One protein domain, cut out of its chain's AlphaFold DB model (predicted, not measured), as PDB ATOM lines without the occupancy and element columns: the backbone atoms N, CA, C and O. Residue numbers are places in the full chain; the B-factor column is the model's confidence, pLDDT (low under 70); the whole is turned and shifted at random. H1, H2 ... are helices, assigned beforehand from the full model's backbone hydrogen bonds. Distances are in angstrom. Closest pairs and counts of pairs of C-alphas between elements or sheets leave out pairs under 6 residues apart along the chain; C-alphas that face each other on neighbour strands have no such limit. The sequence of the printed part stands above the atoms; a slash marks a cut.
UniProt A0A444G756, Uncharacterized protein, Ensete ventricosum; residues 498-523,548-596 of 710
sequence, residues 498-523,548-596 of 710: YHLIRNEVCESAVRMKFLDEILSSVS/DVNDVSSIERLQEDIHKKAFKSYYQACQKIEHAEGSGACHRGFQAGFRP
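This is residues 498 to 523 and 548 to 596 of the 710 residues of an uncharacterized protein of Ensete ventricosum (UniProt A0A444G756). Two long helices, H1 and H2, lie side by side and run opposite ways as a narrow V, closer together near the beginning of H1 and the end of H2 and spread apart toward the cut. Beyond H2, a tail with no named element, residues 575 to 596, runs on along the long axis and folds back in a loop. The printed part has 75 residues, with two named helices, H1 then H2, and no named strand; the class is all helix. The whole is extended, with a radius of gyration of the C-alphas of 19.1 A, and its outline is a rod of 60 by 19 by 18 A, whose length comes from the helices and the tail together.

H1, the longest helix, holds residues 498 to 523 and measures 36.2 A from first to last C-alpha. It begins at C-alpha 498, (-37.806, 12.411, 8.784), and ends at C-alpha 523, (-2.116, 11.372, 2.675). H2, residues 552 to 574, measures 33.3 A and ends at C-alpha 574, (-40.503, 20.179, 1.225).

H1 touches H2 with residues 500 to 512 alone, with 16 pairs of C-alphas within 8 A. Their closest C-alphas, those of Glu 504 and Ala 566, are 5.6 A apart. The two helices run opposite ways at a shallow tilt of 19 degrees, 11.0 A from centre to centre. In H1 and H2 every O i to N i+4 pair is within hydrogen-bond range.

The two C-alphas farthest apart, those of Ser 523 and Ala 585, are 59.9 A apart. Residues 524 to 547 are not printed, and C-alphas 523 and 548 are 12.8 A apart across this cut, which lies in the link from H1 to H2. The C-alphas of residues 575 to 596 lie 13 to 32 A from the mean of all C-alphas. The mean pLDDT of the printed part is 81.7; residues 522 to 523, 548 to 550, 586 to 588 and 592 are under 70.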
ATOM      1  N   TYR A 498     -38.866  13.360   8.433       90.12
ATOM      2  CA  TYR A 498     -37.806  12.411   8.784       90.12
ATOM      3  C   TYR A 498     -37.312  11.638   7.556       90.12
ATOM      4  O   TYR A 498     -36.103  11.539   7.352       90.12
ATOM      5  N   HIS A 499     -38.207  11.140   6.698       86.81
ATOM      6  CA  HIS A 499     -37.815  10.457   5.461       86.81
ATOM      7  C   HIS A 499     -37.080  11.383   4.477       86.81
ATOM      8  O   HIS A 499     -36.075  10.968   3.895       86.81
ATOM      9  N   LEU A 500     -37.529  12.633   4.323       89.50
ATOM     10  CA  LEU A 500     -36.845  13.627   3.489       89.50
ATOM     11  C   LEU A 500     -35.445  13.955   4.028       89.50
ATOM     12  O   LEU A 500     -34.468  13.859   3.286       89.50
ATOM     13  N   ILE A 501     -35.326  14.268   5.323       90.56
ATOM     14  CA  ILE A 501     -34.039  14.543   5.979       90.56
ATOM     15  C   ILE A 501     -33.123  13.323   5.879       90.56
ATOM     16  O   ILE A 501     -31.953  13.473   5.543       90.56
ATOM     17  N   ARG A 502     -33.631  12.110   6.127       90.19
ATOM     18  CA  ARG A 502     -32.843  10.873   6.063       90.19
ATOM     19  C   ARG A 502     -32.209  10.674   4.690       90.19
ATOM     20  O   ARG A 502     -31.032  10.336   4.637       90.19
ATOM     21  N   ASN A 503     -32.950  10.898   3.605       87.62
ATOM     22  CA  ASN A 503     -32.410  10.755   2.252       87.62
ATOM     23  C   ASN A 503     -31.265  11.751   1.999       87.62
ATOM     24  O   ASN A 503     -30.169  11.339   1.621       87.62
ATOM     25  N   GLU A 504     -31.485  13.034   2.294       89.00
ATOM     26  CA  GLU A 504     -30.497  14.103   2.082       89.00
ATOM     27  C   GLU A 504     -29.272  13.970   3.003       89.00
ATOM     28  O   GLU A 504     -28.138  14.182   2.575       89.00
ATOM     29  N   VAL A 505     -29.464  13.551   4.260       87.62
ATOM     30  CA  VAL A 505     -28.377  13.282   5.216       87.62
ATOM     31  C   VAL A 505     -27.590  12.037   4.815       87.62
ATOM     32  O   VAL A 505     -26.364  12.059   4.899       87.62
ATOM     33  N   CYS A 506     -28.235  10.971   4.330       86.44
ATOM     34  CA  CYS A 506     -27.526   9.812   3.786       86.44
ATOM     35  C   CYS A 506     -26.701  10.189   2.544       86.44
ATOM     36  O   CYS A 506     -25.535   9.810   2.460       86.44
ATOM     37  N   GLU A 507     -27.257  10.976   1.620       88.00
ATOM     38  CA  GLU A 507     -26.544  11.474   0.436       88.00
ATOM     39  C   GLU A 507     -25.358  12.379   0.823       88.00
ATOM     40  O   GLU A 507     -24.244  12.208   0.321       88.00
ATOM     41  N   SER A 508     -25.563  13.296   1.774       88.88
ATOM     42  CA  SER A 508     -24.520  14.165   2.332       88.88
ATOM     43  C   SER A 508     -23.419  13.367   3.036       88.88
ATOM     44  O   SER A 508     -22.239  13.637   2.826       88.88
ATOM     45  N   ALA A 509     -23.774  12.353   3.829       89.94
ATOM     46  CA  ALA A 509     -22.818  11.502   4.535       89.94
ATOM     47  C   ALA A 509     -22.005  10.614   3.580       89.94
ATOM     48  O   ALA A 509     -20.822  10.389   3.823       89.94
ATOM     49  N   VAL A 510     -22.600  10.132   2.483       90.25
ATOM     50  CA  VAL A 510     -21.866   9.413   1.426       90.25
ATOM     51  C   VAL A 510     -20.898  10.351   0.703       90.25
ATOM     52  O   VAL A 510     -19.744   9.981   0.506       90.25
ATOM     53  N   ARG A 511     -21.315  11.583   0.375       87.00
ATOM     54  CA  ARG A 511     -20.409  12.600  -0.191       87.00
ATOM     55  C   ARG A 511     -19.256  12.934   0.749       87.00
ATOM     56  O   ARG A 511     -18.125  13.001   0.286       87.00
ATOM     57  N   MET A 512     -19.531  13.097   2.043       86.38
ATOM     58  CA  MET A 512     -18.502  13.385   3.044       86.38
ATOM     59  C   MET A 512     -17.495  12.237   3.150       86.38
ATOM     60  O   MET A 512     -16.305  12.463   2.978       86.38
ATOM     61  N   LYS A 513     -17.970  10.989   3.278       89.38
ATOM     62  CA  LYS A 513     -17.101   9.800   3.280       89.38
ATOM     63  C   LYS A 513     -16.235   9.689   2.027       89.38
ATOM     64  O   LYS A 513     -15.091   9.269   2.131       89.38
ATOM     65  N   PHE A 514     -16.765  10.056   0.861       85.69
ATOM     66  CA  PHE A 514     -15.997  10.059  -0.383       85.69
ATOM     67  C   PHE A 514     -14.901  11.137  -0.386       85.69
ATOM     68  O   PHE A 514     -13.796  10.874  -0.854       85.69
ATOM     69  N   LEU A 515     -15.157  12.322   0.186       83.56
ATOM     70  CA  LEU A 515     -14.103  13.315   0.416       83.56
ATOM     71  C   LEU A 515     -13.048  12.801   1.400       83.56
ATOM     72  O   LEU A 515     -11.862  12.867   1.090       83.56
ATOM     73  N   ASP A 516     -13.465  12.250   2.542       84.25
ATOM     74  CA  ASP A 516     -12.559  11.698   3.554       84.25
ATOM     75  C   ASP A 516     -11.693  10.566   2.973       84.25
ATOM     76  O   ASP A 516     -10.491  10.492   3.235       84.25
ATOM     77  N   GLU A 517     -12.274   9.708   2.128       84.31
ATOM     78  CA  GLU A 517     -11.560   8.647   1.421       84.31
ATOM     79  C   GLU A 517     -10.512   9.223   0.460       84.31
ATOM     80  O   GLU A 517      -9.351   8.805   0.529       84.31
ATOM     81  N   ILE A 518     -10.865  10.231  -0.351       78.81
ATOM     82  CA  ILE A 518      -9.909  10.933  -1.221       78.81
ATOM     83  C   ILE A 518      -8.780  11.558  -0.390       78.81
ATOM     84  O   ILE A 518      -7.613  11.289  -0.676       78.81
ATOM     85  N   LEU A 519      -9.090  12.319   0.664       78.00
ATOM     86  CA  LEU A 519      -8.090  12.937   1.547       78.00
ATOM     87  C   LEU A 519      -7.169  11.880   2.185       78.00
ATOM     88  O   LEU A 519      -5.949  12.053   2.222       78.00
ATOM     89  N   SER A 520      -7.725  10.738   2.609       75.81
ATOM     90  CA  SER A 520      -6.954   9.610   3.151       75.81
ATOM     91  C   SER A 520      -6.079   8.911   2.102       75.81
ATOM     92  O   SER A 520      -5.020   8.378   2.433       75.81
ATOM     93  N   SER A 521      -6.502   8.895   0.834       70.69
ATOM     94  CA  SER A 521      -5.708   8.342  -0.265       70.69
ATOM     95  C   SER A 521      -4.519   9.248  -0.586       70.69
ATOM     96  O   SER A 521      -3.397   8.760  -0.713       70.69
ATOM     97  N   VAL A 522      -4.725  10.571  -0.604       66.56
ATOM     98  CA  VAL A 522      -3.657  11.545  -0.859       66.56
ATOM     99  C   VAL A 522      -2.626  11.524   0.271       66.56
ATOM    100  O   VAL A 522      -1.429  11.496  -0.016       66.56
ATOM    101  N   SER A 523      -3.048  11.446   1.539       63.25
ATOM    102  CA  SER A 523      -2.116  11.372   2.675       63.25
ATOM    103  C   SER A 523      -1.305  10.067   2.711       63.25
ATOM    104  O   SER A 523      -0.103  10.109   2.970       63.25
ATOM    105  N   ASP A 548      -6.932  22.776  -3.522       64.62
ATOM    106  CA  ASP A 548      -5.637  22.359  -2.975       64.62
ATOM    107  C   ASP A 548      -5.857  21.497  -1.725       64.62
ATOM    108  O   ASP A 548      -6.523  21.908  -0.775       64.62
ATOM    109  N   VAL A 549      -5.287  20.293  -1.728       63.31
ATOM    110  CA  VAL A 549      -5.397  19.333  -0.619       63.31
ATOM    111  C   VAL A 549      -4.597  19.776   0.612       63.31
ATOM    112  O   VAL A 549      -4.842  19.280   1.709       63.31
ATOM    113  N   ASN A 550      -3.666  20.723   0.462       62.47
ATOM    114  CA  ASN A 550      -2.884  21.264   1.574       62.47
ATOM    115  C   ASN A 550      -3.565  22.452   2.283       62.47
ATOM    116  O   ASN A 550      -3.132  22.830   3.372       62.47
ATOM    117  N   ASP A 551      -4.624  23.034   1.706       72.38
ATOM    118  CA  ASP A 551      -5.369  24.146   2.305       72.38
ATOM    119  C   ASP A 551      -6.605  23.649   3.068       72.38
ATOM    120  O   ASP A 551      -7.670  23.385   2.501       72.38
ATOM    121  N   VAL A 552      -6.473  23.601   4.397       74.50
ATOM    122  CA  VAL A 552      -7.558  23.258   5.330       74.50
ATOM    123  C   VAL A 552      -8.802  24.127   5.096       74.50
ATOM    124  O   VAL A 552      -9.916  23.609   5.134       74.50
ATOM    125  N   SER A 553      -8.642  25.414   4.762       76.50
ATOM    126  CA  SER A 553      -9.775  26.329   4.572       76.50
ATOM    127  C   SER A 553     -10.570  26.048   3.291       76.50
ATOM    128  O   SER A 553     -11.782  26.269   3.244       76.50
ATOM    129  N   SER A 554      -9.925  25.509   2.253       75.44
ATOM    130  CA  SER A 554     -10.604  25.066   1.031       75.44
ATOM    131  C   SER A 554     -11.338  23.738   1.229       75.44
ATOM    132  O   SER A 554     -12.413  23.545   0.655       75.44
ATOM    133  N   ILE A 555     -10.833  22.861   2.105       77.50
ATOM    134  CA  ILE A 555     -11.539  21.642   2.528       77.50
ATOM    135  C   ILE A 555     -12.774  21.998   3.372       77.50
ATOM    136  O   ILE A 555     -13.869  21.525   3.069       77.50
ATOM    137  N   GLU A 556     -12.644  22.884   4.365       81.00
ATOM    138  CA  GLU A 556     -13.767  23.359   5.194       81.00
ATOM    139  C   GLU A 556     -14.890  23.985   4.349       81.00
ATOM    140  O   GLU A 556     -16.062  23.637   4.513       81.00
ATOM    141  N   ARG A 557     -14.549  24.833   3.365       84.31
ATOM    142  CA  ARG A 557     -15.527  25.399   2.413       84.31
ATOM    143  C   ARG A 557     -16.274  24.324   1.624       84.31
ATOM    144  O   ARG A 557     -17.484  24.436   1.441       84.31
ATOM    145  N   LEU A 558     -15.580  23.279   1.172       82.25
ATOM    146  CA  LEU A 558     -16.202  22.179   0.436       82.25
ATOM    147  C   LEU A 558     -17.169  21.372   1.321       82.25
ATOM    148  O   LEU A 558     -18.251  20.992   0.865       82.25
ATOM    149  N   GLN A 559     -16.812  21.148   2.589       85.06
ATOM    150  CA  GLN A 559     -17.689  20.506   3.572       85.06
ATOM    151  C   GLN A 559     -18.937  21.358   3.852       85.06
ATOM    152  O   GLN A 559     -20.059  20.842   3.822       85.06
ATOM    153  N   GLU A 560     -18.772  22.669   4.052       87.81
ATOM    154  CA  GLU A 560     -19.896  23.599   4.179       87.81
ATOM    155  C   GLU A 560     -20.810  23.579   2.948       87.81
ATOM    156  O   GLU A 560     -22.032  23.581   3.091       87.81
ATOM    157  N   ASP A 561     -20.251  23.567   1.739       88.75
ATOM    158  CA  ASP A 561     -21.035  23.608   0.504       88.75
ATOM    159  C   ASP A 561     -21.826  22.315   0.272       88.75
ATOM    160  O   ASP A 561     -22.956  22.371  -0.223       88.75
ATOM    161  N   ILE A 562     -21.316  21.160   0.716       87.12
ATOM    162  CA  ILE A 562     -22.095  19.914   0.787       87.12
ATOM    163  C   ILE A 562     -23.284  20.075   1.743       87.12
ATOM    164  O   ILE A 562     -24.413  19.759   1.354       87.12
ATOM    165  N   HIS A 563     -23.077  20.622   2.944       88.12
ATOM    166  CA  HIS A 563     -24.159  20.852   3.911       88.12
ATOM    167  C   HIS A 563     -25.196  21.871   3.406       88.12
ATOM    168  O   HIS A 563     -26.401  21.614   3.475       88.12
ATOM    169  N   LYS A 564     -24.758  22.994   2.818       90.62
ATOM    170  CA  LYS A 564     -25.634  24.000   2.188       90.62
ATOM    171  C   LYS A 564     -26.440  23.392   1.040       90.62
ATOM    172  O   LYS A 564     -27.628  23.690   0.901       90.62
ATOM    173  N   LYS A 565     -25.826  22.524   0.227       89.75
ATOM    174  CA  LYS A 565     -26.497  21.825  -0.877       89.75
ATOM    175  C   LYS A 565     -27.545  20.838  -0.364       89.75
ATOM    176  O   LYS A 565     -28.667  20.895  -0.852       89.75
ATOM    177  N   ALA A 566     -27.229  20.025   0.645       90.31
ATOM    178  CA  ALA A 566     -28.183  19.106   1.273       90.31
ATOM    179  C   ALA A 566     -29.382  19.851   1.891       90.31
ATOM    180  O   ALA A 566     -30.533  19.498   1.638       90.31
ATOM    181  N   PHE A 567     -29.143  20.952   2.616       90.56
ATOM    182  CA  PHE A 567     -30.225  21.782   3.159       90.56
ATOM    183  C   PHE A 567     -31.096  22.407   2.057       90.56
ATOM    184  O   PHE A 567     -32.323  22.433   2.166       90.56
ATOM    185  N   LYS A 568     -30.483  22.877   0.962       92.31
ATOM    186  CA  LYS A 568     -31.203  23.435  -0.191       92.31
ATOM    187  C   LYS A 568     -32.042  22.377  -0.917       92.31
ATOM    188  O   LYS A 568     -33.174  22.683  -1.287       92.31
ATOM    189  N   SER A 569     -31.522  21.162  -1.094       91.62
ATOM    190  CA  SER A 569     -32.265  20.025  -1.652       91.62
ATOM    191  C   SER A 569     -33.456  19.649  -0.769       91.62
ATOM    192  O   SER A 569     -34.583  19.621  -1.262       91.62
ATOM    193  N   TYR A 570     -33.245  19.490   0.543       93.00
ATOM    194  CA  TYR A 570     -34.308  19.249   1.526       93.00
ATOM    195  C   TYR A 570     -35.411  20.314   1.454       93.00
ATOM    196  O   TYR A 570     -36.585  19.982   1.298       93.00
ATOM    197  N   TYR A 571     -35.048  21.600   1.471       91.69
ATOM    198  CA  TYR A 571     -36.006  22.702   1.362       91.69
ATOM    199  C   TYR A 571     -36.814  22.651   0.052       91.69
ATOM    200  O   TYR A 571     -38.035  22.817   0.062       91.69
ATOM    201  N   GLN A 572     -36.159  22.352  -1.076       92.25
ATOM    202  CA  GLN A 572     -36.827  22.156  -2.368       92.25
ATOM    203  C   GLN A 572     -37.696  20.892  -2.422       92.25
ATOM    204  O   GLN A 572     -38.646  20.853  -3.203       92.25
ATOM    205  N   ALA A 573     -37.391  19.859  -1.637       90.06
ATOM    206  CA  ALA A 573     -38.228  18.673  -1.504       90.06
ATOM    207  C   ALA A 573     -39.488  18.978  -0.680       90.06
ATOM    208  O   ALA A 573     -40.586  18.647  -1.119       90.06
ATOM    209  N   CYS A 574     -39.361  19.709   0.435       88.50
ATOM    210  CA  CYS A 574     -40.503  20.179   1.225       88.50
ATOM    211  C   CYS A 574     -41.468  21.051   0.402       88.50
ATOM    212  O   CYS A 574     -42.679  20.899   0.517       88.50
ATOM    213  N   GLN A 575     -40.953  21.919  -0.476       88.50
ATOM    214  CA  GLN A 575     -41.783  22.734  -1.378       88.50
ATOM    215  C   GLN A 575     -42.581  21.924  -2.420       88.50
ATOM    216  O   GLN A 575     -43.499  22.470  -3.027       88.50
ATOM    217  N   LYS A 576     -42.237  20.651  -2.651       89.81
ATOM    218  CA  LYS A 576     -42.919  19.754  -3.602       89.81
ATOM    219  C   LYS A 576     -43.953  18.840  -2.936       89.81
ATOM    220  O   LYS A 576     -44.542  18.015  -3.630       89.81
ATOM    221  N   ILE A 577     -44.154  18.938  -1.619       87.56
ATOM    222  CA  ILE A 577     -45.144  18.121  -0.911       87.56
ATOM    223  C   ILE A 577     -46.551  18.572  -1.324       87.56
ATOM    224  O   ILE A 577     -46.957  19.709  -1.088       87.56
ATOM    225  N   GLU A 578     -47.316  17.659  -1.915       87.38
ATOM    226  CA  GLU A 578     -48.741  17.858  -2.166       87.38
ATOM    227  C   GLU A 578     -49.523  17.588  -0.879       87.38
ATOM    228  O   GLU A 578     -49.593  16.452  -0.409       87.38
ATOM    229  N   HIS A 579     -50.115  18.629  -0.293       83.88
ATOM    230  CA  HIS A 579     -50.951  18.488   0.899       83.88
ATOM    231  C   HIS A 579     -52.341  17.951   0.554       83.88
ATOM    232  O   HIS A 579     -52.988  18.425  -0.379       83.88
ATOM    233  N   ALA A 580     -52.825  17.007   1.355       78.88
ATOM    234  CA  ALA A 580     -54.175  16.488   1.233       78.88
ATOM    235  C   ALA A 580     -55.208  17.433   1.861       78.88
ATOM    236  O   ALA A 580     -54.988  18.031   2.919       78.88
ATOM    237  N   GLU A 581     -56.400  17.475   1.269       71.06
ATOM    238  CA  GLU A 581     -57.604  17.842   2.008       71.06
ATOM    239  C   GLU A 581     -57.934  16.700   2.983       71.06
ATOM    240  O   GLU A 581     -58.592  15.733   2.598       71.06
ATOM    241  N   GLY A 582     -57.468  16.788   4.232       72.56
ATOM    242  CA  GLY A 582     -57.788  15.815   5.290       72.56
ATOM    243  C   GLY A 582     -59.282  15.775   5.655       72.56
ATOM    244  O   GLY A 582     -60.134  16.366   4.986       72.56
ATOM    245  N   SER A 583     -59.643  15.101   6.743       75.62
ATOM    246  CA  SER A 583     -61.038  15.001   7.196       75.62
ATOM    247  C   SER A 583     -61.667  16.359   7.518       75.62
ATOM    248  O   SER A 583     -62.864  16.521   7.310       75.62
ATOM    249  N   GLY A 584     -60.872  17.319   8.006       75.44
ATOM    250  CA  GLY A 584     -61.329  18.593   8.578       75.44
ATOM    251  C   GLY A 584     -61.324  18.629  10.115       75.44
ATOM    252  O   GLY A 584     -61.560  19.683  10.708       75.44
ATOM    253  N   ALA A 585     -61.001  17.514  10.785       71.75
ATOM    254  CA  ALA A 585     -60.982  17.431  12.249       71.75
ATOM    255  C   ALA A 585     -59.959  18.380  12.909       71.75
ATOM    256  O   ALA A 585     -60.215  18.933  13.977       71.75
ATOM    257  N   CYS A 586     -58.813  18.622  12.265       68.56
ATOM    258  CA  CYS A 586     -57.709  19.396  12.837       68.56
ATOM    259  C   CYS A 586     -57.814  20.914  12.573       68.56
ATOM    260  O   CYS A 586     -56.924  21.523  11.988       68.56
ATOM    261  N   HIS A 587     -58.916  21.547  12.987       66.88
ATOM    262  CA  HIS A 587     -59.152  22.984  12.766       66.88
ATOM    263  C   HIS A 587     -58.846  23.877  13.989       66.88
ATOM    264  O   HIS A 587     -58.931  25.101  13.889       66.88
ATOM    265  N   ARG A 588     -58.497  23.298  15.151       68.25
ATOM    266  CA  ARG A 588     -58.150  24.018  16.397       68.25
ATOM    267  C   ARG A 588     -57.026  23.312  17.168       68.25
ATOM    268  O   ARG A 588     -56.886  22.095  17.099       68.25
ATOM    269  N   GLY A 589     -56.273  24.081  17.957       74.19
ATOM    270  CA  GLY A 589     -55.196  23.582  18.823       74.19
ATOM    271  C   GLY A 589     -53.830  23.468  18.133       74.19
ATOM    272  O   GLY A 589     -53.664  23.866  16.983       74.19
ATOM    273  N   PHE A 590     -52.846  22.919  18.856       76.75
ATOM    274  CA  PHE A 590     -51.427  22.859  18.453       76.75
ATOM    275  C   PHE A 590     -51.179  22.229  17.073       76.75
ATOM    276  O   PHE A 590     -50.228  22.592  16.387       76.75
ATOM    277  N   GLN A 591     -52.038  21.300  16.649       74.06
ATOM    278  CA  GLN A 591     -51.836  20.542  15.416       74.06
ATOM    279  C   GLN A 591     -52.444  21.192  14.162       74.06
ATOM    280  O   GLN A 591     -52.114  20.773  13.059       74.06
ATOM    281  N   ALA A 592     -53.276  22.233  14.299       69.75
ATOM    282  CA  ALA A 592     -54.057  22.796  13.187       69.75
ATOM    283  C   ALA A 592     -53.221  23.462  12.069       69.75
ATOM    284  O   ALA A 592     -53.746  23.788  11.005       69.75
ATOM    285  N   GLY A 593     -51.921  23.680  12.304       75.12
ATOM    286  CA  GLY A 593     -50.970  24.138  11.286       75.12
ATOM    287  C   GLY A 593     -50.353  23.016  10.440       75.12
ATOM    288  O   GLY A 593     -49.857  23.293   9.350       75.12
ATOM    289  N   PHE A 594     -50.387  21.763  10.905       80.75
ATOM    290  CA  PHE A 594     -49.827  20.625  10.180       80.75
ATOM    291  C   PHE A 594     -50.853  20.078   9.188       80.75
ATOM    292  O   PHE A 594     -52.010  19.844   9.531       80.75
ATOM    293  N   ARG A 595     -50.423  19.868   7.941       76.62
ATOM    294  CA  ARG A 595     -51.251  19.286   6.881       76.62
ATOM    295  C   ARG A 595     -50.617  17.980   6.409       76.62
ATOM    296  O   ARG A 595     -49.480  18.046   5.932       76.62
ATOM    297  N   PRO A 596     -51.313  16.832   6.497       77.38
ATOM    298  CA  PRO A 596     -50.804  15.590   5.929       77.38
ATOM    299  C   PRO A 596     -50.610  15.748   4.417       77.38
ATOM    300  O   PRO A 596     -51.328  16.510   3.759       77.38
TER     301      PRO A 596